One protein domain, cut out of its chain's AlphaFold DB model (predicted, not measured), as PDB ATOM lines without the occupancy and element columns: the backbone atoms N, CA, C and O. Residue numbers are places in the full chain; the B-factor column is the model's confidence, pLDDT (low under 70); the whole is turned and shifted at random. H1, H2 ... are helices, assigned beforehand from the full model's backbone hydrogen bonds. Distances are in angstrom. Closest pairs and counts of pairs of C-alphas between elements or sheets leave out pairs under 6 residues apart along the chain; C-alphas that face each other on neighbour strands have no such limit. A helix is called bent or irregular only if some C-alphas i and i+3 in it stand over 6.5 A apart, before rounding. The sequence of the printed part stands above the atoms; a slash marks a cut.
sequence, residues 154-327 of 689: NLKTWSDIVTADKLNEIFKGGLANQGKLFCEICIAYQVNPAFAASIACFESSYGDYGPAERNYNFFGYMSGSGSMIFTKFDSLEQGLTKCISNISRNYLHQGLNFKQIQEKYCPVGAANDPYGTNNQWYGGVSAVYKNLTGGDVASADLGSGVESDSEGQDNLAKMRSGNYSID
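What this domain is: This is residues 154 to 327 of the 689 residues of the protein "Peptidase C51 domain-containing protein" of Clostridiales bacterium (UniProt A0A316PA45). Eight helices cross one another in a rounded cluster, with H2, H3 and H5 making its core. H1 and H8 pack on H2, and H8 lies toward one end of the longest axis; H6 and H7 lie toward the other, with H7 crossing H3. The 174 printed residues include eight named helices, H1 to H8 in chain order, and no named strand: the class is all helix. The whole is compact, with a radius of gyration of the C-alphas of 15.1 A and spans of 49 by 35 by 31 A.

How they stand to each other: H1, residues 164 to 170, touches H2, residues 179 to 188, the hub, at a steep tilt of 55 degrees; their closest C-alphas, Ala 164 and Gly 179, are 4.2 A apart. H3, residues 193 to 207, touches H2 with residues 193 to 197 alone; the closest C-alphas, Cys 186 and Pro 193, are 5.3 A apart. H4, residues 210 to 215, is close to H3 but not clearly touching, with closest C-alphas, Ser 204 and Ala 212, at 5.9 A. H5, residues 236 to 252, touches H2 with residues 237 to 244 alone; the closest C-alphas, Ile 185 and Thr 241, are 6.2 A apart. H6, residues 258 to 265, and H7, residues 277 to 293, form a helical hairpin but only just touch, with 3 pairs of C-alphas within 8 A, the closest Gln 262 and Tyr 282 at 6.4 A. H7 touches H3 at 56 degrees, a steep tilt; their closest C-alphas, Ser 198 and Val 285, are 5.1 A apart. H8, residues 309 to 320, touches H2, with closest C-alphas, Ala 188 and Leu 316, at 4.9 A. Every O i to N i+4 pair is within hydrogen-bond range in H2, H4, H5, H6 and H8, against 2 of 3 in H1, 9 of 11 in H3 and 10 of 13 in H7.

Where its parts are: H1 begins at C-alpha 164, (14.356, 25.906, -3.470). H5 is 22.4 A long and H7 24.8 A. H3 and H7 are irregular: C-alphas 203 and 206 are 7.8 A apart, C-alphas 279 and 282 7.1 A. H8, 16.6 A, ends at C-alpha 320, (8.606, 37.103, 5.940).

The domain as a whole: The C-alphas farthest apart, Pro 274 and Asn 323, are 49.6 A apart. The printed part has no cut; the links H4 to H5, H6 to H7 and H7 to H8 are long. Confidence is under 70 at residues 225 to 226, 272, 274 and 322 to 327.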
ATOM      1  N   ASN A 154      16.532  45.810  -1.718       71.88
ATOM      2  CA  ASN A 154      17.630  45.679  -2.670       71.88
ATOM      3  C   ASN A 154      18.517  44.496  -2.253       71.88
ATOM      4  O   ASN A 154      19.638  44.667  -1.780       71.88
ATOM      5  N   LEU A 155      17.937  43.301  -2.317       77.38
ATOM      6  CA  LEU A 155      18.576  42.038  -2.004       77.38
ATOM      7  C   LEU A 155      18.764  41.290  -3.311       77.38
ATOM      8  O   LEU A 155      17.808  41.067  -4.051       77.38
ATOM      9  N   LYS A 156      19.989  40.853  -3.581       82.62
ATOM     10  CA  LYS A 156      20.243  39.995  -4.727       82.62
ATOM     11  C   LYS A 156      19.518  38.660  -4.563       82.62
ATOM     12  O   LYS A 156      19.565  38.034  -3.501       82.62
ATOM     13  N   THR A 157      18.855  38.231  -5.631       80.25
ATOM     14  CA  THR A 157      18.335  36.872  -5.785       80.25
ATOM     15  C   THR A 157      19.225  36.100  -6.741       80.25
ATOM     16  O   THR A 157      19.771  36.676  -7.676       80.25
ATOM     17  N   TRP A 158      19.311  34.790  -6.536       85.25
ATOM     18  CA  TRP A 158      20.001  33.853  -7.429       85.25
ATOM     19  C   TRP A 158      19.020  32.821  -7.990       85.25
ATOM     20  O   TRP A 158      19.388  31.676  -8.225       85.25
ATOM     21  N   SER A 159      17.741  33.184  -8.131       74.50
ATOM     22  CA  SER A 159      16.685  32.282  -8.615       74.50
ATOM     23  C   SER A 159      16.894  31.829 -10.062       74.50
ATOM     24  O   SER A 159      16.357  30.803 -10.466       74.50
ATOM     25  N   ASP A 160      17.674  32.590 -10.825       70.25
ATOM     26  CA  ASP A 160      18.198  32.255 -12.146       70.25
ATOM     27  C   ASP A 160      19.233  31.116 -12.104       70.25
ATOM     28  O   ASP A 160      19.340  30.344 -13.054       70.25
ATOM     29  N   ILE A 161      19.948  30.965 -10.986       70.19
ATOM     30  CA  ILE A 161      21.038  29.994 -10.818       70.19
ATOM     31  C   ILE A 161      20.582  28.776  -9.992       70.19
ATOM     32  O   ILE A 161      20.846  27.631 -10.368       70.19
ATOM     33  N   VAL A 162      19.845  28.984  -8.894       80.31
ATOM     34  CA  VAL A 162      19.375  27.921  -7.990       80.31
ATOM     35  C   VAL A 162      18.010  28.241  -7.369       80.31
ATOM     36  O   VAL A 162      17.745  29.353  -6.914       80.31
ATOM     37  N   THR A 163      17.131  27.239  -7.313       86.25
ATOM     38  CA  THR A 163      15.791  27.343  -6.717       86.25
ATOM     39  C   THR A 163      15.678  26.482  -5.459       86.25
ATOM     40  O   THR A 163      16.472  25.568  -5.241       86.25
ATOM     41  N   ALA A 164      14.662  26.746  -4.629       84.88
ATOM     42  CA  ALA A 164      14.356  25.906  -3.470       84.88
ATOM     43  C   ALA A 164      14.101  24.438  -3.862       84.88
ATOM     44  O   ALA A 164      14.525  23.537  -3.142       84.88
ATOM     45  N   ASP A 165      13.463  24.201  -5.011       81.88
ATOM     46  CA  ASP A 165      13.192  22.852  -5.515       81.88
ATOM     47  C   ASP A 165      14.480  22.139  -5.943       81.88
ATOM     48  O   ASP A 165      14.707  21.013  -5.510       81.88
ATOM     49  N   LYS A 166      15.394  22.824  -6.650       82.19
ATOM     50  CA  LYS A 166      16.729  22.281  -6.969       82.19
ATOM     51  C   LYS A 166      17.522  21.904  -5.716       82.19
ATOM     52  O   LYS A 166      18.215  20.893  -5.699       82.19
ATOM     53  N   LEU A 167      17.423  22.698  -4.645       87.19
ATOM     54  CA  LEU A 167      18.039  22.328  -3.367       87.19
ATOM     55  C   LEU A 167      17.379  21.082  -2.764       87.19
ATOM     56  O   LEU A 167      18.077  20.207  -2.263       87.19
ATOM     57  N   ASN A 168      16.050  20.970  -2.841       90.88
ATOM     58  CA  ASN A 168      15.317  19.806  -2.342       90.88
ATOM     59  C   ASN A 168      15.632  18.512  -3.110       90.88
ATOM     60  O   ASN A 168      15.527  17.440  -2.522       90.88
ATOM     61  N   GLU A 169      16.033  18.595  -4.381       86.62
ATOM     62  CA  GLU A 169      16.464  17.433  -5.173       86.62
ATOM     63  C   GLU A 169      17.764  16.807  -4.646       86.62
ATOM     64  O   GLU A 169      17.935  15.588  -4.707       86.62
ATOM     65  N   ILE A 170      18.677  17.625  -4.108       87.56
ATOM     66  CA  ILE A 170      19.990  17.155  -3.643       87.56
ATOM     67  C   ILE A 170      20.102  17.030  -2.121       87.56
ATOM     68  O   ILE A 170      20.939  16.266  -1.639       87.56
ATOM     69  N   PHE A 171      19.296  17.774  -1.362       95.44
ATOM     70  CA  PHE A 171      19.305  17.730   0.093       95.44
ATOM     71  C   PHE A 171      18.706  16.420   0.606       95.44
ATOM     72  O   PHE A 171      17.621  15.992   0.219       95.44
ATOM     73  N   LYS A 172      19.419  15.800   1.539       91.38
ATOM     74  CA  LYS A 172      19.097  14.518   2.165       91.38
ATOM     75  C   LYS A 172      19.079  14.667   3.684       91.38
ATOM     76  O   LYS A 172      19.432  15.717   4.223       91.38
ATOM     77  N   GLY A 173      18.644  13.611   4.371       93.81
ATOM     78  CA  GLY A 173      18.618  13.547   5.833       93.81
ATOM     79  C   GLY A 173      17.980  14.788   6.462       93.81
ATOM     80  O   GLY A 173      16.872  15.183   6.094       93.81
ATOM     81  N   GLY A 174      18.711  15.442   7.365       89.69
ATOM     82  CA  GLY A 174      18.235  16.616   8.102       89.69
ATOM     83  C   GLY A 174      18.003  17.886   7.266       89.69
ATOM     84  O   GLY A 174      17.405  18.832   7.778       89.69
ATOM     85  N   LEU A 175      18.437  17.920   5.999       95.06
ATOM     86  CA  LEU A 175      18.171  19.019   5.060       95.06
ATOM     87  C   LEU A 175      17.032  18.719   4.073       95.06
ATOM     88  O   LEU A 175      16.620  19.612   3.329       95.06
ATOM     89  N   ALA A 176      16.506  17.492   4.046       92.06
ATOM     90  CA  ALA A 176      15.476  17.106   3.087       92.06
ATOM     91  C   ALA A 176      14.241  18.025   3.183       92.06
ATOM     92  O   ALA A 176      13.698  18.260   4.267       92.06
ATOM     93  N   ASN A 177      13.783  18.524   2.032       92.06
ATOM     94  CA  ASN A 177      12.659  19.462   1.898       92.06
ATOM     95  C   ASN A 177      12.861  20.847   2.557       92.06
ATOM     96  O   ASN A 177      11.889  21.570   2.776       92.06
ATOM     97  N   GLN A 178      14.101  21.243   2.879       95.62
ATOM     98  CA  GLN A 178      14.411  22.518   3.547       95.62
ATOM     99  C   GLN A 178      14.871  23.630   2.595       95.62
ATOM    100  O   GLN A 178      15.214  24.722   3.047       95.62
ATOM    101  N   GLY A 179      14.850  23.405   1.279       91.75
ATOM    102  CA  GLY A 179      15.344  24.343   0.268       91.75
ATOM    103  C   GLY A 179      14.715  25.736   0.350       91.75
ATOM    104  O   GLY A 179      15.409  26.732   0.171       91.75
ATOM    105  N   LYS A 180      13.426  25.836   0.713       92.88
ATOM    106  CA  LYS A 180      12.754  27.135   0.894       92.88
ATOM    107  C   LYS A 180      13.340  27.917   2.070       92.88
ATOM    108  O   LYS A 180      13.752  29.060   1.893       92.88
ATOM    109  N   LEU A 181      13.410  27.289   3.245       93.94
ATOM    110  CA  LEU A 181      14.006  27.882   4.444       93.94
ATOM    111  C   LEU A 181      15.469  28.277   4.188       93.94
ATOM    112  O   LEU A 181      15.898  29.363   4.566       93.94
ATOM    113  N   PHE A 182      16.214  27.411   3.501       96.75
ATOM    114  CA  PHE A 182      17.616  27.630   3.167       96.75
ATOM    115  C   PHE A 182      17.810  28.852   2.254       96.75
ATOM    116  O   PHE A 182      18.614  29.731   2.572       96.75
ATOM    117  N   CYS A 183      17.043  28.952   1.161       94.25
ATOM    118  CA  CYS A 183      17.084  30.099   0.253       94.25
ATOM    119  C   CYS A 183      16.652  31.402   0.935       94.25
ATOM    120  O   CYS A 183      17.297  32.426   0.726       94.25
ATOM    121  N   GLU A 184      15.602  31.375   1.765       93.25
ATOM    122  CA  GLU A 184      15.143  32.553   2.516       93.25
ATOM    123  C   GLU A 184      16.264  33.143   3.380       93.25
ATOM    124  O   GLU A 184      16.519  34.347   3.330       93.25
ATOM    125  N   ILE A 185      16.965  32.290   4.133       97.19
ATOM    126  CA  ILE A 185      18.076  32.712   4.990       97.19
ATOM    127  C   ILE A 185      19.246  33.221   4.134       97.19
ATOM    128  O   ILE A 185      19.794  34.282   4.423       97.19
ATOM    129  N   CYS A 186      19.616  32.518   3.061       97.38
ATOM    130  CA  CYS A 186      20.711  32.934   2.179       97.38
ATOM    131  C   CYS A 186      20.473  34.324   1.569       97.38
ATOM    132  O   CYS A 186      21.344  35.187   1.651       97.38
ATOM    133  N   ILE A 187      19.273  34.573   1.038       94.38
ATOM    134  CA  ILE A 187      18.910  35.863   0.436       94.38
ATOM    135  C   ILE A 187      18.924  36.980   1.486       94.38
ATOM    136  O   ILE A 187      19.505  38.039   1.242       94.38
ATOM    137  N   ALA A 188      18.355  36.748   2.671       95.00
ATOM    138  CA  ALA A 188      18.340  37.744   3.744       95.00
ATOM    139  C   ALA A 188      19.753  38.162   4.191       95.00
ATOM    140  O   ALA A 188      19.986  39.324   4.526       95.00
ATOM    141  N   TYR A 189      20.700  37.225   4.145       97.50
ATOM    142  CA  TYR A 189      22.107  37.442   4.477       97.50
ATOM    143  C   TYR A 189      22.996  37.738   3.257       97.50
ATOM    144  O   TYR A 189      24.218  37.771   3.404       97.50
ATOM    145  N   GLN A 190      22.412  37.966   2.074       95.31
ATOM    146  CA  GLN A 190      23.128  38.266   0.827       95.31
ATOM    147  C   GLN A 190      24.241  37.258   0.502       95.31
ATOM    148  O   GLN A 190      25.354  37.628   0.126       95.31
ATOM    149  N   VAL A 191      23.925  35.972   0.658       97.00
ATOM    150  CA  VAL A 191      24.775  34.833   0.300       97.00
ATOM    151  C   VAL A 191      24.123  34.086  -0.855       97.00
ATOM    152  O   VAL A 191      22.929  33.793  -0.800       97.00
ATOM    153  N   ASN A 192      24.901  33.723  -1.870       96.38
ATOM    154  CA  ASN A 192      24.426  32.858  -2.943       96.38
ATOM    155  C   ASN A 192      23.967  31.496  -2.361       96.38
ATOM    156  O   ASN A 192      24.791  30.773  -1.786       96.38
ATOM    157  N   PRO A 193      22.681  31.102  -2.505       96.75
ATOM    158  CA  PRO A 193      22.171  29.859  -1.939       96.75
ATOM    159  C   PRO A 193      22.865  28.606  -2.478       96.75
ATOM    160  O   PRO A 193      23.006  27.643  -1.731       96.75
ATOM    161  N   ALA A 194      23.345  28.604  -3.728       96.44
ATOM    162  CA  ALA A 194      24.055  27.462  -4.306       96.44
ATOM    163  C   ALA A 194      25.428  27.302  -3.656       96.44
ATOM    164  O   ALA A 194      25.852  26.186  -3.358       96.44
ATOM    165  N   PHE A 195      26.102  28.420  -3.375       97.69
ATOM    166  CA  PHE A 195      27.384  28.425  -2.681       97.69
ATOM    167  C   PHE A 195      27.231  27.911  -1.247       97.69
ATOM    168  O   PHE A 195      27.896  26.949  -0.858       97.69
ATOM    169  N   ALA A 196      26.289  28.475  -0.488       97.62
ATOM    170  CA  ALA A 196      26.007  28.020   0.870       97.62
ATOM    171  C   ALA A 196      25.565  26.545   0.911       97.62
ATOM    172  O   ALA A 196      26.022  25.795   1.772       97.62
ATOM    173  N   ALA A 197      24.720  26.109  -0.029       97.62
ATOM    174  CA  ALA A 197      24.283  24.717  -0.129       97.62
ATOM    175  C   ALA A 197      25.439  23.772  -0.461       97.62
ATOM    176  O   ALA A 197      25.491  22.671   0.074       97.62
ATOM    177  N   SER A 198      26.396  24.203  -1.283       97.25
ATOM    178  CA  SER A 198      27.567  23.394  -1.635       97.25
ATOM    179  C   SER A 198      28.465  23.131  -0.430       97.25
ATOM    180  O   SER A 198      28.894  21.996  -0.227       97.25
ATOM    181  N   ILE A 199      28.668  24.144   0.421       96.88
ATOM    182  CA  ILE A 199      29.356  23.975   1.707       96.88
ATOM    183  C   ILE A 199      28.560  23.030   2.604       96.88
ATOM    184  O   ILE A 199      29.113  22.054   3.101       96.88
ATOM    185  N   ALA A 200      27.256  23.276   2.770       96.94
ATOM    186  CA  ALA A 200      26.418  22.447   3.630       96.94
ATOM    187  C   ALA A 200      26.436  20.971   3.200       96.94
ATOM    188  O   ALA A 200      26.595  20.072   4.023       96.94
ATOM    189  N   CYS A 201      26.317  20.704   1.902       95.56
ATOM    190  CA  CYS A 201      26.348  19.356   1.353       95.56
ATOM    191  C   CYS A 201      27.707  18.683   1.537       95.56
ATOM    192  O   CYS A 201      27.749  17.509   1.900       95.56
ATOM    193  N   PHE A 202      28.808  19.399   1.320       93.62
ATOM    194  CA  PHE A 202      30.134  18.830   1.529       93.62
ATOM    195  C   PHE A 202      30.373  18.481   3.007       93.62
ATOM    196  O   PHE A 202      30.737  17.351   3.328       93.62
ATOM    197  N   GLU A 203      30.072  19.411   3.914       90.94
ATOM    198  CA  GLU A 203      30.309  19.277   5.360       90.94
ATOM    199  C   GLU A 203      29.408  18.235   6.039       90.94
ATOM    200  O   GLU A 203      29.752  17.675   7.082       90.94
ATOM    201  N   SER A 204      28.233  17.964   5.468       93.38
ATOM    202  CA  SER A 204      27.222  17.100   6.088       93.38
ATOM    203  C   SER A 204      26.795  15.912   5.236       93.38
ATOM    204  O   SER A 204      25.766  15.305   5.521       93.38
ATOM    205  N   SER A 205      27.562  15.561   4.198       90.50
ATOM    206  CA  SER A 205      27.199  14.486   3.261       90.50
ATOM    207  C   SER A 205      25.782  14.674   2.698       90.50
ATOM    208  O   SER A 205      24.910  13.821   2.843       90.50
ATOM    209  N   TYR A 206      25.543  15.831   2.078       93.31
ATOM    210  CA  TYR A 206      24.252  16.276   1.539       93.31
ATOM    211  C   TYR A 206      23.142  16.448   2.591       93.31
ATOM    212  O   TYR A 206      21.981  16.618   2.235       93.31
ATOM    213  N   GLY A 207      23.481  16.430   3.881       91.31
ATOM    214  CA  GLY A 207      22.543  16.453   5.004       91.31
ATOM    215  C   GLY A 207      22.280  15.076   5.625       91.31
ATOM    216  O   GLY A 207      21.611  15.000   6.656       91.31
ATOM    217  N   ASP A 208      22.843  14.005   5.056       91.88
ATOM    218  CA  ASP A 208      22.714  12.613   5.518       91.88
ATOM    219  C   ASP A 208      23.878  12.182   6.431       91.88
ATOM    220  O   ASP A 208      24.426  11.081   6.346       91.88
ATOM    221  N   TYR A 209      24.301  13.084   7.316       89.31
ATOM    222  CA  TYR A 209      25.311  12.807   8.330       89.31
ATOM    223  C   TYR A 209      24.694  12.903   9.724       89.31
ATOM    224  O   TYR A 209      24.375  13.987  10.214       89.31
ATOM    225  N   GLY A 210      24.558  11.760  10.402       87.50
ATOM    226  CA  GLY A 210      23.848  11.666  11.684       87.50
ATOM    227  C   GLY A 210      24.274  12.688  12.759       87.50
ATOM    228  O   GLY A 210      23.408  13.205  13.463       87.50
ATOM    229  N   PRO A 211      25.571  13.015  12.943       86.81
ATOM    230  CA  PRO A 211      25.980  14.103  13.833       86.81
ATOM    231  C   PRO A 211      25.516  15.500  13.396       86.81
ATOM    232  O   PRO A 211      25.135  16.280  14.268       86.81
ATOM    233  N   ALA A 212      25.514  15.813  12.095       88.94
ATOM    234  CA  ALA A 212      25.017  17.093  11.583       88.94
ATOM    235  C   ALA A 212      23.520  17.253  11.873       88.94
ATOM    236  O   ALA A 212      23.103  18.293  12.383       88.94
ATOM    237  N   GLU A 213      22.739  16.191  11.662       91.50
ATOM    238  CA  GLU A 213      21.306  16.160  11.970       91.50
ATOM    239  C   GLU A 213      21.035  16.330  13.473       91.50
ATOM    240  O   GLU A 213      20.268  17.204  13.871       91.50
ATOM    241  N   ARG A 214      21.728  15.572  14.341       91.81
ATOM    242  CA  ARG A 214      21.562  15.671  15.808       91.81
ATOM    243  C   ARG A 214      21.929  17.038  16.386       91.81
ATOM    244  O   ARG A 214      21.433  17.398  17.458       91.81
ATOM    245  N   ASN A 215      22.836  17.749  15.721       93.62
ATOM    246  CA  ASN A 215      23.344  19.038  16.171       93.62
ATOM    247  C   ASN A 215      22.704  20.229  15.445       93.62
ATOM    248  O   ASN A 215      22.993  21.366  15.816       93.62
ATOM    249  N   TYR A 216      21.869  19.983  14.428       97.00
ATOM    250  CA  TYR A 216      21.387  20.995  13.484       97.00
ATOM    251  C   TYR A 216      22.523  21.839  12.882       97.00
ATOM    252  O   TYR A 216      22.401  23.048  12.697       97.00
ATOM    253  N   ASN A 217      23.660  21.200  12.610       95.56
ATOM    254  CA  ASN A 217      24.893  21.853  12.194       95.56
ATOM    255  C   ASN A 217      25.423  21.194  10.922       95.56
ATOM    256  O   ASN A 217      26.165  20.216  10.974       95.56
ATOM    257  N   PHE A 218      25.019  21.749   9.785       96.38
ATOM    258  CA  PHE A 218      25.324  21.205   8.463       96.38
ATOM    259  C   PHE A 218      26.562  21.827   7.822       96.38
ATOM    260  O   PHE A 218      26.888  21.489   6.699       96.38
ATOM    261  N   PHE A 219      27.242  22.729   8.526       94.69
ATOM    262  CA  PHE A 219      28.372  23.509   8.021       94.69
ATOM    263  C   PHE A 219      29.670  23.203   8.786       94.69
ATOM    264  O   PHE A 219      30.681  23.861   8.575       94.69
ATOM    265  N   GLY A 220      29.658  22.255   9.727       88.31
ATOM    266  CA  GLY A 220      30.845  21.943  10.528       88.31
ATOM    267  C   GLY A 220      31.221  23.046  11.530       88.31
ATOM    268  O   GLY A 220      32.379  23.178  11.917       88.31
ATOM    269  N   TYR A 221      30.255  23.852  11.984       89.38
ATOM    270  CA  TYR A 221      30.513  24.995  12.863       89.38
ATOM    271  C   TYR A 221      31.050  24.548  14.233       89.38
ATOM    272  O   TYR A 221      30.354  23.868  14.992       89.38
ATOM    273  N   MET A 222      32.269  24.956  14.584       86.06
ATOM    274  CA  MET A 222      32.930  24.567  15.836       86.06
ATOM    275  C   MET A 222      32.490  25.415  17.039       86.06
ATOM    276  O   MET A 222      32.164  26.595  16.905       86.06
ATOM    277  N   SER A 223      32.540  24.836  18.243       82.50
ATOM    278  CA  SER A 223      32.156  25.504  19.500       82.50
ATOM    279  C   SER A 223      33.131  26.592  19.975       82.50
ATOM    280  O   SER A 223      32.873  27.267  20.969       82.50
ATOM    281  N   GLY A 224      34.265  26.755  19.290       74.50
ATOM    282  CA  GLY A 224      35.299  27.743  19.582       74.50
ATOM    283  C   GLY A 224      36.566  27.493  18.763       74.50
ATOM    284  O   GLY A 224      36.733  26.422  18.178       74.50
ATOM    285  N   SER A 225      37.467  28.476  18.726       66.31
ATOM    286  CA  SER A 225      38.755  28.346  18.031       66.31
ATOM    287  C   SER A 225      39.574  27.186  18.615       66.31
ATOM    288  O   SER A 225      39.758  27.114  19.828       66.31
ATOM    289  N   GLY A 226      40.023  26.262  17.761       64.62
ATOM    290  CA  GLY A 226      40.766  25.060  18.164       64.62
ATOM    291  C   GLY A 226      39.923  23.945  18.801       64.62
ATOM    292  O   GLY A 226      40.481  22.932  19.216       64.62
ATOM    293  N   SER A 227      38.597  24.102  18.881       72.69
ATOM    294  CA  SER A 227      37.703  23.040  19.350       72.69
ATOM    295  C   SER A 227      37.607  21.906  18.323       72.69
ATOM    296  O   SER A 227      37.642  22.145  17.117       72.69
ATOM    297  N   MET A 228      37.446  20.676  18.813       73.62
ATOM    298  CA  MET A 228      37.056  19.501  18.018       73.62
ATOM    299  C   MET A 228      35.575  19.137  18.223       73.62
ATOM    300  O   MET A 228      35.134  18.054  17.848       73.62
ATOM    301  N   ILE A 229      34.814  20.012  18.886       80.12
ATOM    302  CA  ILE A 229      33.406  19.801  19.207       80.12
ATOM    303  C   ILE A 229      32.567  20.712  18.318       80.12
ATOM    304  O   ILE A 229      32.676  21.939  18.384       80.12
ATOM    305  N   PHE A 230      31.694  20.098  17.522       86.50
ATOM    306  CA  PHE A 230      30.685  20.818  16.757       86.50
ATOM    307  C   PHE A 230      29.653  21.448  17.690       86.50
ATOM    308  O   PHE A 230      29.163  20.813  18.627       86.50
ATOM    309  N   THR A 231      29.292  22.695  17.408       92.19
ATOM    310  CA  THR A 231      28.198  23.373  18.101       92.19
ATOM    311  C   THR A 231      26.889  22.641  17.832       92.19
ATOM    312  O   THR A 231      26.597  22.292  16.687       92.19
ATOM    313  N   LYS A 232      26.098  22.432  18.888       94.31
ATOM    314  CA  LYS A 232      24.705  21.998  18.799       94.31
ATOM    315  C   LYS A 232      23.795  23.217  18.898       94.31
ATOM    316  O   LYS A 232      23.935  24.000  19.835       94.31
ATOM    317  N   PHE A 233      22.872  23.341  17.956       96.06
ATOM    318  CA  PHE A 233      21.838  24.369  17.955       96.06
ATOM    319  C   PHE A 233      20.510  23.807  18.485       96.06
ATOM    320  O   PHE A 233      20.325  22.593  18.587       96.06
ATOM    321  N   ASP A 234      19.589  24.696  18.838       93.44
ATOM    322  CA  ASP A 234      18.260  24.376  19.366       93.44
ATOM    323  C   ASP A 234      17.289  23.947  18.256       93.44
ATOM    324  O   ASP A 234      16.332  23.215  18.506       93.44
ATOM    325  N   SER A 235      17.528  24.397  17.019       96.62
ATOM    326  CA  SER A 235      16.719  24.062  15.844       96.62
ATOM    327  C   SER A 235      17.514  24.160  14.541       96.62
ATOM    328  O   SER A 235      18.541  24.841  14.478       96.62
ATOM    329  N   LEU A 236      16.989  23.528  13.484       95.00
ATOM    330  CA  LEU A 236      17.508  23.630  12.119       95.00
ATOM    331  C   LEU A 236      17.650  25.088  11.664       95.00
ATOM    332  O   LEU A 236      18.711  25.485  11.194       95.00
ATOM    333  N   GLU A 237      16.599  25.891  11.828       96.31
ATOM    334  CA  GLU A 237      16.594  27.292  11.404       96.31
ATOM    335  C   GLU A 237      17.659  28.118  12.134       96.31
ATOM    336  O   GLU A 237      18.384  28.882  11.498       96.31
ATOM    337  N   GLN A 238      17.804  27.933  13.450       96.38
ATOM    338  CA  GLN A 238      18.840  28.616  14.228       96.38
ATOM    339  C   GLN A 238      20.244  28.214  13.751       96.38
ATOM    340  O   GLN A 238      21.110  29.078  13.605       96.38
ATOM    341  N   GLY A 239      20.464  26.925  13.471       96.62
ATOM    342  CA  GLY A 239      21.735  26.416  12.961       96.62
ATOM    343  C   GLY A 239      22.087  26.961  11.578       96.62
ATOM    344  O   GLY A 239      23.171  27.519  11.399       96.62
ATOM    345  N   LEU A 240      21.156  26.881  10.621       97.69
ATOM    346  CA  LEU A 240      21.324  27.434   9.273       97.69
ATOM    347  C   LEU A 240      21.584  28.943   9.318       97.69
ATOM    348  O   LEU A 240      22.563  29.413   8.742       97.69
ATOM    349  N   THR A 241      20.770  29.688  10.071       97.38
ATOM    350  CA  THR A 241      20.921  31.141  10.235       97.38
ATOM    351  C   THR A 241      22.290  31.489  10.801       97.38
ATOM    352  O   THR A 241      22.973  32.362  10.270       97.38
ATOM    353  N   LYS A 242      22.753  30.777  11.839       96.38
ATOM    354  CA  LYS A 242      24.051  31.068  12.452       96.38
ATOM    355  C   LYS A 242      25.221  30.792  11.509       96.38
ATOM    356  O   LYS A 242      26.159  31.591  11.462       96.38
ATOM    357  N   CYS A 243      25.170  29.689  10.766       96.69
ATOM    358  CA  CYS A 243      26.235  29.302   9.843       96.69
ATOM    359  C   CYS A 243      26.292  30.226   8.619       96.69
ATOM    360  O   CYS A 243      27.365  30.727   8.279       96.69
ATOM    361  N   ILE A 244      25.142  30.541   8.017       98.19
ATOM    362  CA  ILE A 244      25.046  31.455   6.869       98.19
ATOM    363  C   ILE A 244      25.420  32.888   7.281       98.19
ATOM    364  O   ILE A 244      26.198  33.536   6.587       98.19
ATOM    365  N   SER A 245      24.980  33.357   8.457       97.12
ATOM    366  CA  SER A 245      25.404  34.642   9.042       97.12
ATOM    367  C   SER A 245      26.919  34.738   9.214       97.12
ATOM    368  O   SER A 245      27.517  35.793   8.989       97.12
ATOM    369  N   ASN A 246      27.563  33.639   9.613       95.56
ATOM    370  CA  ASN A 246      29.013  33.594   9.734       95.56
ATOM    371  C   ASN A 246      29.697  33.752   8.373       95.56
ATOM    372  O   ASN A 246      30.549  34.627   8.257       95.56
ATOM    373  N   ILE A 247      29.294  32.972   7.360       97.00
ATOM    374  CA  ILE A 247      29.821  33.075   5.986       97.00
ATOM    375  C   ILE A 247      29.621  34.495   5.441       97.00
ATOM    376  O   ILE A 247      30.557  35.124   4.953       97.00
ATOM    377  N   SER A 248      28.417  35.032   5.612       97.94
ATOM    378  CA  SER A 248      28.036  36.368   5.168       97.94
ATOM    379  C   SER A 248      28.936  37.468   5.746       97.94
ATOM    380  O   SER A 248      29.605  38.174   4.999       97.94
ATOM    381  N   ARG A 249      29.035  37.586   7.075       96.88
ATOM    382  CA  ARG A 249      29.696  38.735   7.728       96.88
ATOM    383  C   ARG A 249      31.207  38.599   7.819       96.88
ATOM    384  O   ARG A 249      31.952  39.564   7.684       96.88
ATOM    385  N   ASN A 250      31.670  37.390   8.124       95.00
ATOM    386  CA  ASN A 250      33.079  37.161   8.417       95.00
ATOM    387  C   ASN A 250      33.882  36.799   7.167       95.00
ATOM    388  O   ASN A 250      35.104  36.680   7.269       95.00
ATOM    389  N   TYR A 251      33.231  36.627   6.013       96.06
ATOM    390  CA  TYR A 251      33.902  36.256   4.774       96.06
ATOM    391  C   TYR A 251      33.442  37.111   3.592       96.06
ATOM    392  O   TYR A 251      34.243  37.887   3.077       96.06
ATOM    393  N   LEU A 252      32.167  37.037   3.203       95.50
ATOM    394  CA  LEU A 252      31.675  37.731   2.005       95.50
ATOM    395  C   LEU A 252      31.674  39.255   2.162       95.50
ATOM    396  O   LEU A 252      32.209  39.953   1.308       95.50
ATOM    397  N   HIS A 253      31.220  39.770   3.306       94.44
ATOM    398  CA  HIS A 253      31.269  41.203   3.610       94.44
ATOM    399  C   HIS A 253      32.706  41.741   3.741       94.44
ATOM    400  O   HIS A 253      32.952  42.932   3.576       94.44
ATOM    401  N   GLN A 254      33.685  40.862   3.992       93.00
ATOM    402  CA  GLN A 254      35.110  41.219   3.960       93.00
ATOM    403  C   GLN A 254      35.692  41.206   2.535       93.00
ATOM    404  O   GLN A 254      36.877  41.487   2.366       93.00
ATOM    405  N   GLY A 255      34.885  40.871   1.524       89.62
ATOM    406  CA  GLY A 255      35.292  40.775   0.125       89.62
ATOM    407  C   GLY A 255      36.143  39.545  -0.193       89.62
ATOM    408  O   GLY A 255      36.909  39.585  -1.154       89.62
ATOM    409  N   LEU A 256      36.065  38.476   0.613       92.88
ATOM    410  CA  LEU A 256      36.851  37.263   0.368       92.88
ATOM    411  C   LEU A 256      36.287  36.471  -0.816       92.88
ATOM    412  O   LEU A 256      35.096  36.165  -0.854       92.88
ATOM    413  N   ASN A 257      37.161  36.081  -1.745       91.31
ATOM    414  CA  ASN A 257      36.816  35.158  -2.827       91.31
ATOM    415  C   ASN A 257      36.777  33.699  -2.341       91.31
ATOM    416  O   ASN A 257      37.216  33.389  -1.234       91.31
ATOM    417  N   PHE A 258      36.293  32.778  -3.179       93.38
ATOM    418  CA  PHE A 258      36.098  31.377  -2.796       93.38
ATOM    419  C   PHE A 258      37.352  30.713  -2.189       93.38
ATOM    420  O   PHE A 258      37.259  30.042  -1.158       93.38
ATOM    421  N   LYS A 259      38.539  30.957  -2.759       90.56
ATOM    422  CA  LYS A 259      39.804  30.415  -2.241       90.56
ATOM    423  C   LYS A 259      40.163  30.997  -0.873       90.56
ATOM    424  O   LYS A 259      40.487  30.255   0.047       90.56
ATOM    425  N   GLN A 260      40.043  32.311  -0.705       91.25
ATOM    426  CA  GLN A 260      40.278  32.973   0.582       91.25
ATOM    427  C   GLN A 260      39.265  32.535   1.647       91.25
ATOM    428  O   GLN A 260      39.599  32.454   2.832       91.25
ATOM    429  N   ILE A 261      38.032  32.222   1.235       92.38
ATOM    430  CA  ILE A 261      37.045  31.595   2.110       92.38
ATOM    431  C   ILE A 261      37.552  30.231   2.554       92.38
ATOM    432  O   ILE A 261      37.604  30.010   3.758       92.38
ATOM    433  N   GLN A 262      37.984  29.355   1.643       91.50
ATOM    434  CA  GLN A 262      38.533  28.043   1.999       91.50
ATOM    435  C   GLN A 262      39.716  28.155   2.970       91.50
ATOM    436  O   GLN A 262      39.712  27.495   4.008       91.50
ATOM    437  N   GLU A 263      40.688  29.023   2.687       89.81
ATOM    438  CA  GLU A 263      41.877  29.221   3.529       89.81
ATOM    439  C   GLU A 263      41.519  29.667   4.956       89.81
ATOM    440  O   GLU A 263      42.197  29.297   5.916       89.81
ATOM    441  N   LYS A 264      40.432  30.433   5.121       89.69
ATOM    442  CA  LYS A 264      39.952  30.915   6.424       89.69
ATOM    443  C   LYS A 264      38.957  29.964   7.100       89.69
ATOM    444  O   LYS A 264      38.905  29.904   8.326       89.69
ATOM    445  N   TYR A 265      38.131  29.273   6.322       86.62
ATOM    446  CA  TYR A 265      37.050  28.397   6.781       86.62
ATOM    447  C   TYR A 265      37.578  27.013   7.164       86.62
ATOM    448  O   TYR A 265      37.201  26.465   8.195       86.62
ATOM    449  N   CYS A 266      38.493  26.487   6.351       81.75
ATOM    450  CA  CYS A 266      39.031  25.137   6.431       81.75
ATOM    451  C   CYS A 266      40.551  25.154   6.138       81.75
ATOM    452  O   CYS A 266      40.994  24.627   5.113       81.75
ATOM    453  N   PRO A 267      41.376  25.808   6.985       82.12
ATOM    454  CA  PRO A 267      42.805  25.976   6.723       82.12
ATOM    455  C   PRO A 267      43.533  24.631   6.627       82.12
ATOM    456  O   PRO A 267      43.408  23.771   7.504       82.12
ATOM    457  N   VAL A 268      44.344  24.459   5.583       79.75
ATOM    458  CA  VAL A 268      45.187  23.268   5.411       79.75
ATOM    459  C   VAL A 268      46.260  23.233   6.502       79.75
ATOM    460  O   VAL A 268      46.970  24.214   6.721       79.75
ATOM    461  N   GLY A 269      46.388  22.095   7.190       74.19
ATOM    462  CA  GLY A 269      47.345  21.924   8.288       74.19
ATOM    463  C   GLY A 269      46.864  22.470   9.637       74.19
ATOM    464  O   GLY A 269      47.676  22.665  10.543       74.19
ATOM    465  N   ALA A 270      45.561  22.724   9.788       75.00
ATOM    466  CA  ALA A 270      44.974  23.081  11.072       75.00
ATOM    467  C   ALA A 270      45.213  21.983  12.123       75.00
ATOM    468  O   ALA A 270      45.091  20.794  11.841       75.00
ATOM    469  N   ALA A 271      45.505  22.378  13.366       73.81
ATOM    470  CA  ALA A 271      45.801  21.435  14.450       73.81
ATOM    471  C   ALA A 271      44.646  20.459  14.760       73.81
ATOM    472  O   ALA A 271      44.876  19.391  15.320       73.81
ATOM    473  N   ASN A 272      43.413  20.826  14.404       69.19
ATOM    474  CA  ASN A 272      42.212  20.008  14.557       69.19
ATOM    475  C   ASN A 272      41.861  19.171  13.306       69.19
ATOM    476  O   ASN A 272      40.838  18.491  13.331       69.19
ATOM    477  N   ASP A 273      42.705  19.165  12.267       73.25
ATOM    478  CA  ASP A 273      42.613  18.292  11.085       73.25
ATOM    479  C   ASP A 273      43.862  17.386  10.964       73.25
ATOM    480  O   ASP A 273      44.723  17.583  10.102       73.25
ATOM    481  N   PRO A 274      44.010  16.371  11.835       67.06
ATOM    482  CA  PRO A 274      45.179  15.490  11.826       67.06
ATOM    483  C   PRO A 274      45.239  14.552  10.608       67.06
ATOM    484  O   PRO A 274      46.263  13.902  10.398       67.06
ATOM    485  N   TYR A 275      44.159  14.458   9.823       72.75
ATOM    486  CA  TYR A 275      44.051  13.569   8.662       72.75
ATOM    487  C   TYR A 275      44.173  14.308   7.322       72.75
ATOM    488  O   TYR A 275      44.169  13.665   6.273       72.75
ATOM    489  N   GLY A 276      44.320  15.637   7.342       76.50
ATOM    490  CA  GLY A 276      44.486  16.453   6.142       76.50
ATOM    491  C   GLY A 276      43.239  16.492   5.260       76.50
ATOM    492  O   GLY A 276      43.367  16.678   4.046       76.50
ATOM    493  N   THR A 277      42.049  16.289   5.833       74.12
ATOM    494  CA  THR A 277      40.786  16.292   5.084       74.12
ATOM    495  C   THR A 277      40.427  17.681   4.564       74.12
ATOM    496  O   THR A 277      39.742  17.788   3.548       74.12
ATOM    497  N   ASN A 278      40.977  18.743   5.161       80.62
ATOM    498  CA  ASN A 278      40.763  20.123   4.723       80.62
ATOM    499  C   ASN A 278      41.252  20.371   3.284       80.62
ATOM    500  O   ASN A 278      40.721  21.235   2.588       80.62
ATOM    501  N   ASN A 279      42.206  19.567   2.789       81.31
ATOM    502  CA  ASN A 279      42.675  19.621   1.396       81.31
ATOM    503  C   ASN A 279      41.576  19.299   0.368       81.31
ATOM    504  O   ASN A 279      41.719  19.632  -0.804       81.31
ATOM    505  N   GLN A 280      40.500  18.625   0.783       85.00
ATOM    506  CA  GLN A 280      39.415  18.203  -0.106       85.00
ATOM    507  C   GLN A 280      38.279  19.226  -0.192       85.00
ATOM    508  O   GLN A 280      37.433  19.114  -1.077       85.00
ATOM    509  N   TRP A 281      38.265  20.228   0.693       90.25
ATOM    510  CA  TRP A 281      37.153  21.166   0.817       90.25
ATOM    511  C   TRP A 281      36.919  21.976  -0.455       90.25
ATOM    512  O   TRP A 281      35.791  22.040  -0.933       90.25
ATOM    513  N   TYR A 282      37.986  22.532  -1.045       91.62
ATOM    514  CA  TYR A 282      37.886  23.336  -2.268       91.62
ATOM    515  C   TYR A 282      37.231  22.531  -3.396       91.62
ATOM    516  O   TYR A 282      36.158  22.886  -3.871       91.62
ATOM    517  N   GLY A 283      37.832  21.393  -3.764       83.00
ATOM    518  CA  GLY A 283      37.332  20.554  -4.855       83.00
ATOM    519  C   GLY A 283      35.950  19.957  -4.576       83.00
ATOM    520  O   GLY A 283      35.136  19.849  -5.488       83.00
ATOM    521  N   GLY A 284      35.657  19.607  -3.322       85.31
ATOM    522  CA  GLY A 284      34.355  19.077  -2.924       85.31
ATOM    523  C   GLY A 284      33.231  20.104  -3.038       85.31
ATOM    524  O   GLY A 284      32.197  19.813  -3.637       85.31
ATOM    525  N   VAL A 285      33.445  21.321  -2.534       92.69
ATOM    526  CA  VAL A 285      32.473  22.416  -2.658       92.69
ATOM    527  C   VAL A 285      32.330  22.855  -4.122       92.69
ATOM    528  O   VAL A 285      31.198  23.024  -4.573       92.69
ATOM    529  N   SER A 286      33.422  22.934  -4.897       92.56
ATOM    530  CA  SER A 286      33.366  23.195  -6.349       92.56
ATOM    531  C   SER A 286      32.553  22.140  -7.098       92.56
ATOM    532  O   SER A 286      31.724  22.484  -7.938       92.56
ATOM    533  N   ALA A 287      32.734  20.856  -6.778       86.69
ATOM    534  CA  ALA A 287      31.998  19.773  -7.424       86.69
ATOM    535  C   ALA A 287      30.490  19.842  -7.136       86.69
ATOM    536  O   ALA A 287      29.687  19.675  -8.055       86.69
ATOM    537  N   VAL A 288      30.092  20.123  -5.888       89.19
ATOM    538  CA  VAL A 288      28.668  20.281  -5.546       89.19
ATOM    539  C   VAL A 288      28.079  21.517  -6.226       89.19
ATOM    540  O   VAL A 288      26.988  21.434  -6.789       89.19
ATOM    541  N   TYR A 289      28.805  22.637  -6.245       92.38
ATOM    542  CA  TYR A 289      28.334  23.867  -6.880       92.38
ATOM    543  C   TYR A 289      28.159  23.704  -8.390       92.38
ATOM    544  O   TYR A 289      27.135  24.108  -8.948       92.38
ATOM    545  N   LYS A 290      29.124  23.055  -9.052       90.25
ATOM    546  CA  LYS A 290      29.060  22.742 -10.483       90.25
ATOM    547  C   LYS A 290      27.911  21.798 -10.809       90.25
ATOM    548  O   LYS A 290      27.251  21.986 -11.822       90.25
ATOM    549  N   ASN A 291      27.620  20.833  -9.941       84.25
ATOM    550  CA  ASN A 291      26.451  19.970 -10.098       84.25
ATOM    551  C   ASN A 291      25.135  20.766  -9.966       84.25
ATOM    552  O   ASN A 291      24.240  20.639 -10.795       84.25
ATOM    553  N   LEU A 292      25.044  21.659  -8.975       83.06
ATOM    554  CA  LEU A 292      23.857  22.487  -8.739       83.06
ATOM    555  C   LEU A 292      23.572  23.508  -9.848       83.06
ATOM    556  O   LEU A 292      22.409  23.813 -10.127       83.06
ATOM    557  N   THR A 293      24.623  24.084 -10.437       84.50
ATOM    558  CA  THR A 293      24.506  25.291 -11.272       84.50
ATOM    559  C   THR A 293      25.007  25.119 -12.704       84.50
ATOM    560  O   THR A 293      24.689  25.943 -13.554       84.50
ATOM    561  N   GLY A 294      25.806  24.085 -12.985       79.62
ATOM    562  CA  GLY A 294      26.559  23.927 -14.235       79.62
ATOM    563  C   GLY A 294      27.780  24.852 -14.365       79.62
ATOM    564  O   GLY A 294      28.601  24.640 -15.255       79.62
ATOM    565  N   GLY A 295      27.917  25.852 -13.488       80.25
ATOM    566  CA  GLY A 295      28.993  26.842 -13.500       80.25
ATOM    567  C   GLY A 295      30.096  26.558 -12.482       80.25
ATOM    568  O   GLY A 295      29.966  25.682 -11.627       80.25
ATOM    569  N   ASP A 296      31.185  27.319 -12.564       88.75
ATOM    570  CA  ASP A 296      32.269  27.236 -11.587       88.75
ATOM    571  C   ASP A 296      32.006  28.155 -10.388       88.75
ATOM    572  O   ASP A 296      31.660  29.326 -10.555       88.75
ATOM    573  N   VAL A 297      32.180  27.640  -9.170       88.50
ATOM    574  CA  VAL A 297      32.019  28.427  -7.938       88.50
ATOM    575  C   VAL A 297      33.088  29.503  -7.821       88.50
ATOM    576  O   VAL A 297      32.850  30.538  -7.208       88.50
ATOM    577  N   ALA A 298      34.263  29.302  -8.413       85.94
ATOM    578  CA  ALA A 298      35.312  30.296  -8.308       85.94
ATOM    579  C   ALA A 298      35.028  31.560  -9.109       85.94
ATOM    580  O   ALA A 298      35.414  32.636  -8.657       85.94
ATOM    581  N   SER A 299      34.352  31.453 -10.249       84.75
ATOM    582  CA  SER A 299      33.920  32.607 -11.046       84.75
ATOM    583  C   SER A 299      32.507  33.091 -10.696       84.75
ATOM    584  O   SER A 299      32.049  34.108 -11.219       84.75
ATOM    585  N   ALA A 300      31.807  32.394  -9.798       85.31
ATOM    586  CA  ALA A 300      30.461  32.745  -9.377       85.31
ATOM    587  C   ALA A 300      30.418  33.990  -8.479       85.31
ATOM    588  O   ALA A 300      31.283  34.215  -7.634       85.31
ATOM    589  N   ASP A 301      29.327  34.752  -8.577       90.88
ATOM    590  CA  ASP A 301      28.993  35.706  -7.528       90.88
ATOM    591  C   ASP A 301      28.520  34.963  -6.269       90.88
ATOM    592  O   ASP A 301      27.427  34.389  -6.242       90.88
ATOM    593  N   LEU A 302      29.344  34.990  -5.221       94.12
ATOM    594  CA  LEU A 302      29.093  34.319  -3.941       94.12
ATOM    595  C   LEU A 302      28.155  35.118  -3.022       94.12
ATOM    596  O   LEU A 302      27.670  34.579  -2.023       94.12
ATOM    597  N   GLY A 303      27.873  36.373  -3.381       92.44
ATOM    598  CA  GLY A 303      27.113  37.334  -2.593       92.44
ATOM    599  C   GLY A 303      27.988  38.363  -1.887       92.44
ATOM    600  O   GLY A 303      29.166  38.141  -1.615       92.44
ATOM    601  N   SER A 304      27.392  39.517  -1.591       92.31
ATOM    602  CA  SER A 304      28.062  40.635  -0.921       92.31
ATOM    603  C   SER A 304      28.213  40.439   0.587       92.31
ATOM    604  O   SER A 304      28.985  41.150   1.224       92.31
ATOM    605  N   GLY A 305      27.441  39.520   1.175       94.56
ATOM    606  CA  GLY A 305      27.245  39.460   2.618       94.56
ATOM    607  C   GLY A 305      26.544  40.703   3.190       94.56
ATOM    608  O   GLY A 305      26.251  41.663   2.474       94.56
ATOM    609  N   VAL A 306      26.276  40.669   4.495       92.88
ATOM    610  CA  VAL A 306      25.733  41.786   5.291       92.88
ATOM    611  C   VAL A 306      26.772  42.262   6.309       92.88
ATOM    612  O   VAL A 306      27.661  41.498   6.690       92.88
ATOM    613  N   GLU A 307      26.667  43.503   6.782       91.62
ATOM    614  CA  GLU A 307      27.617  44.083   7.744       91.62
ATOM    615  C   GLU A 307      27.439  43.480   9.146       91.62
ATOM    616  O   GLU A 307      28.404  43.240   9.881       91.62
ATOM    617  N   SER A 308      26.195  43.183   9.535       93.69
ATOM    618  CA  SER A 308      25.863  42.723  10.887       93.69
ATOM    619  C   SER A 308      24.790  41.634  10.918       93.69
ATOM    620  O   SER A 308      24.016  41.458   9.983       93.69
ATOM    621  N   ASP A 309      24.739  40.862  12.011       91.88
ATOM    622  CA  ASP A 309      23.731  39.796  12.152       91.88
ATOM    623  C   ASP A 309      22.324  40.391  12.276       91.88
ATOM    624  O   ASP A 309      21.366  39.835  11.748       91.88
ATOM    625  N   SER A 310      22.223  41.564  12.909       93.19
ATOM    626  CA  SER A 310      20.986  42.333  13.020       93.19
ATOM    627  C   SER A 310      20.439  42.751  11.655       93.19
ATOM    628  O   SER A 310      19.229  42.719  11.467       93.19
ATOM    629  N   GLU A 311      21.303  43.111  10.701       91.44
ATOM    630  CA  GLU A 311      20.896  43.447   9.331       91.44
ATOM    631  C   GLU A 311      20.276  42.236   8.620       91.44
ATOM    632  O   GLU A 311      19.172  42.334   8.091       91.44
ATOM    633  N   GLY A 312      20.929  41.070   8.678       90.75
ATOM    634  CA  GLY A 312      20.387  39.838   8.094       90.75
ATOM    635  C   GLY A 312      19.069  39.394   8.740       90.75
ATOM    636  O   GLY A 312      18.138  38.993   8.041       90.75
ATOM    637  N   GLN A 313      18.941  39.523  10.066       91.62
ATOM    638  CA  GLN A 313      17.690  39.233  10.780       91.62
ATOM    639  C   GLN A 313      16.563  40.206  10.412       91.62
ATOM    640  O   GLN A 313      15.423  39.778  10.228       91.62
ATOM    641  N   ASP A 314      16.871  41.496  10.279       87.06
ATOM    642  CA  ASP A 314      15.917  42.517   9.846       87.06
ATOM    643  C   ASP A 314      15.467  42.274   8.393       87.06
ATOM    644  O   ASP A 314      14.267  42.281   8.116       87.06
ATOM    645  N   ASN A 315      16.387  41.927   7.485       89.06
ATOM    646  CA  ASN A 315      16.065  41.505   6.117       89.06
ATOM    647  C   ASN A 315      15.136  40.282   6.103       89.06
ATOM    648  O   ASN A 315      14.109  40.296   5.420       89.06
ATOM    649  N   LEU A 316      15.441  39.249   6.897       90.56
ATOM    650  CA  LEU A 316      14.630  38.032   6.987       90.56
ATOM    651  C   LEU A 316      13.226  38.322   7.541       90.56
ATOM    652  O   LEU A 316      12.228  37.831   7.006       90.56
ATOM    653  N   ALA A 317      13.125  39.155   8.581       87.00
ATOM    654  CA  ALA A 317      11.852  39.580   9.160       87.00
ATOM    655  C   ALA A 317      11.014  40.386   8.153       87.00
ATOM    656  O   ALA A 317       9.815  40.136   7.995       87.00
ATOM    657  N   LYS A 318      11.646  41.305   7.414       81.31
ATOM    658  CA  LYS A 318      11.004  42.094   6.355       81.31
ATOM    659  C   LYS A 318      10.513  41.212   5.206       81.31
ATOM    660  O   LYS A 318       9.355  41.358   4.811       81.31
ATOM    661  N   MET A 319      11.318  40.251   4.744       82.00
ATOM    662  CA  MET A 319      10.922  39.265   3.728       82.00
ATOM    663  C   MET A 319       9.695  38.453   4.169       82.00
ATOM    664  O   MET A 319       8.725  38.330   3.420       82.00
ATOM    665  N   ARG A 320       9.692  37.948   5.408       84.25
ATOM    666  CA  ARG A 320       8.606  37.103   5.940       84.25
ATOM    667  C   ARG A 320       7.346  37.864   6.331       84.25
ATOM    668  O   ARG A 320       6.271  37.276   6.346       84.25
ATOM    669  N   SER A 321       7.451  39.165   6.599       74.00
ATOM    670  CA  SER A 321       6.292  40.016   6.889       74.00
ATOM    671  C   SER A 321       5.318  40.138   5.710       74.00
ATOM    672  O   SER A 321       4.201  40.612   5.886       74.00
ATOM    673  N   GLY A 322       5.747  39.756   4.498       60.38
ATOM    674  CA  GLY A 322       4.962  39.889   3.272       60.38
ATOM    675  C   GLY A 322       4.881  41.323   2.736       60.38
ATOM    676  O   GLY A 322       4.409  41.501   1.614       60.38
ATOM    677  N   ASN A 323       5.403  42.312   3.471       50.50
ATOM    678  CA  ASN A 323       5.306  43.744   3.174       50.50
ATOM    679  C   ASN A 323       6.456  44.303   2.311       50.50
ATOM    680  O   ASN A 323       6.441  45.493   2.024       50.50
ATOM    681  N   TYR A 324       7.432  43.481   1.899       56.69
ATOM    682  CA  TYR A 324       8.575  43.862   1.046       56.69
ATOM    683  C   TYR A 324       8.688  42.958  -0.198       56.69
ATOM    684  O   TYR A 324       8.328  41.777  -0.142       56.69
ATOM    685  N   SER A 325       9.144  43.510  -1.326       55.88
ATOM    686  CA  SER A 325       9.424  42.791  -2.585       55.88
ATOM    687  C   SER A 325      10.917  42.846  -2.842       55.88
ATOM    688  O   SER A 325      11.585  43.755  -2.363       55.88
ATOM    689  N   ILE A 326      11.448  41.869  -3.563       60.25
ATOM    690  CA  ILE A 326      12.878  41.799  -3.844       60.25
ATOM    691  C   ILE A 326      13.102  42.356  -5.252       60.25
ATOM    692  O   ILE A 326      12.511  41.836  -6.200       60.25
ATOM    693  N   ASP A 327      13.895  43.422  -5.385       49.97
ATOM    694  CA  ASP A 327      14.237  44.003  -6.694       49.97
ATOM    695  C   ASP A 327      15.254  43.091  -7.398       49.97
ATOM    696  O   ASP A 327      16.458  43.149  -7.168       49.97
TER     697      ASP A 327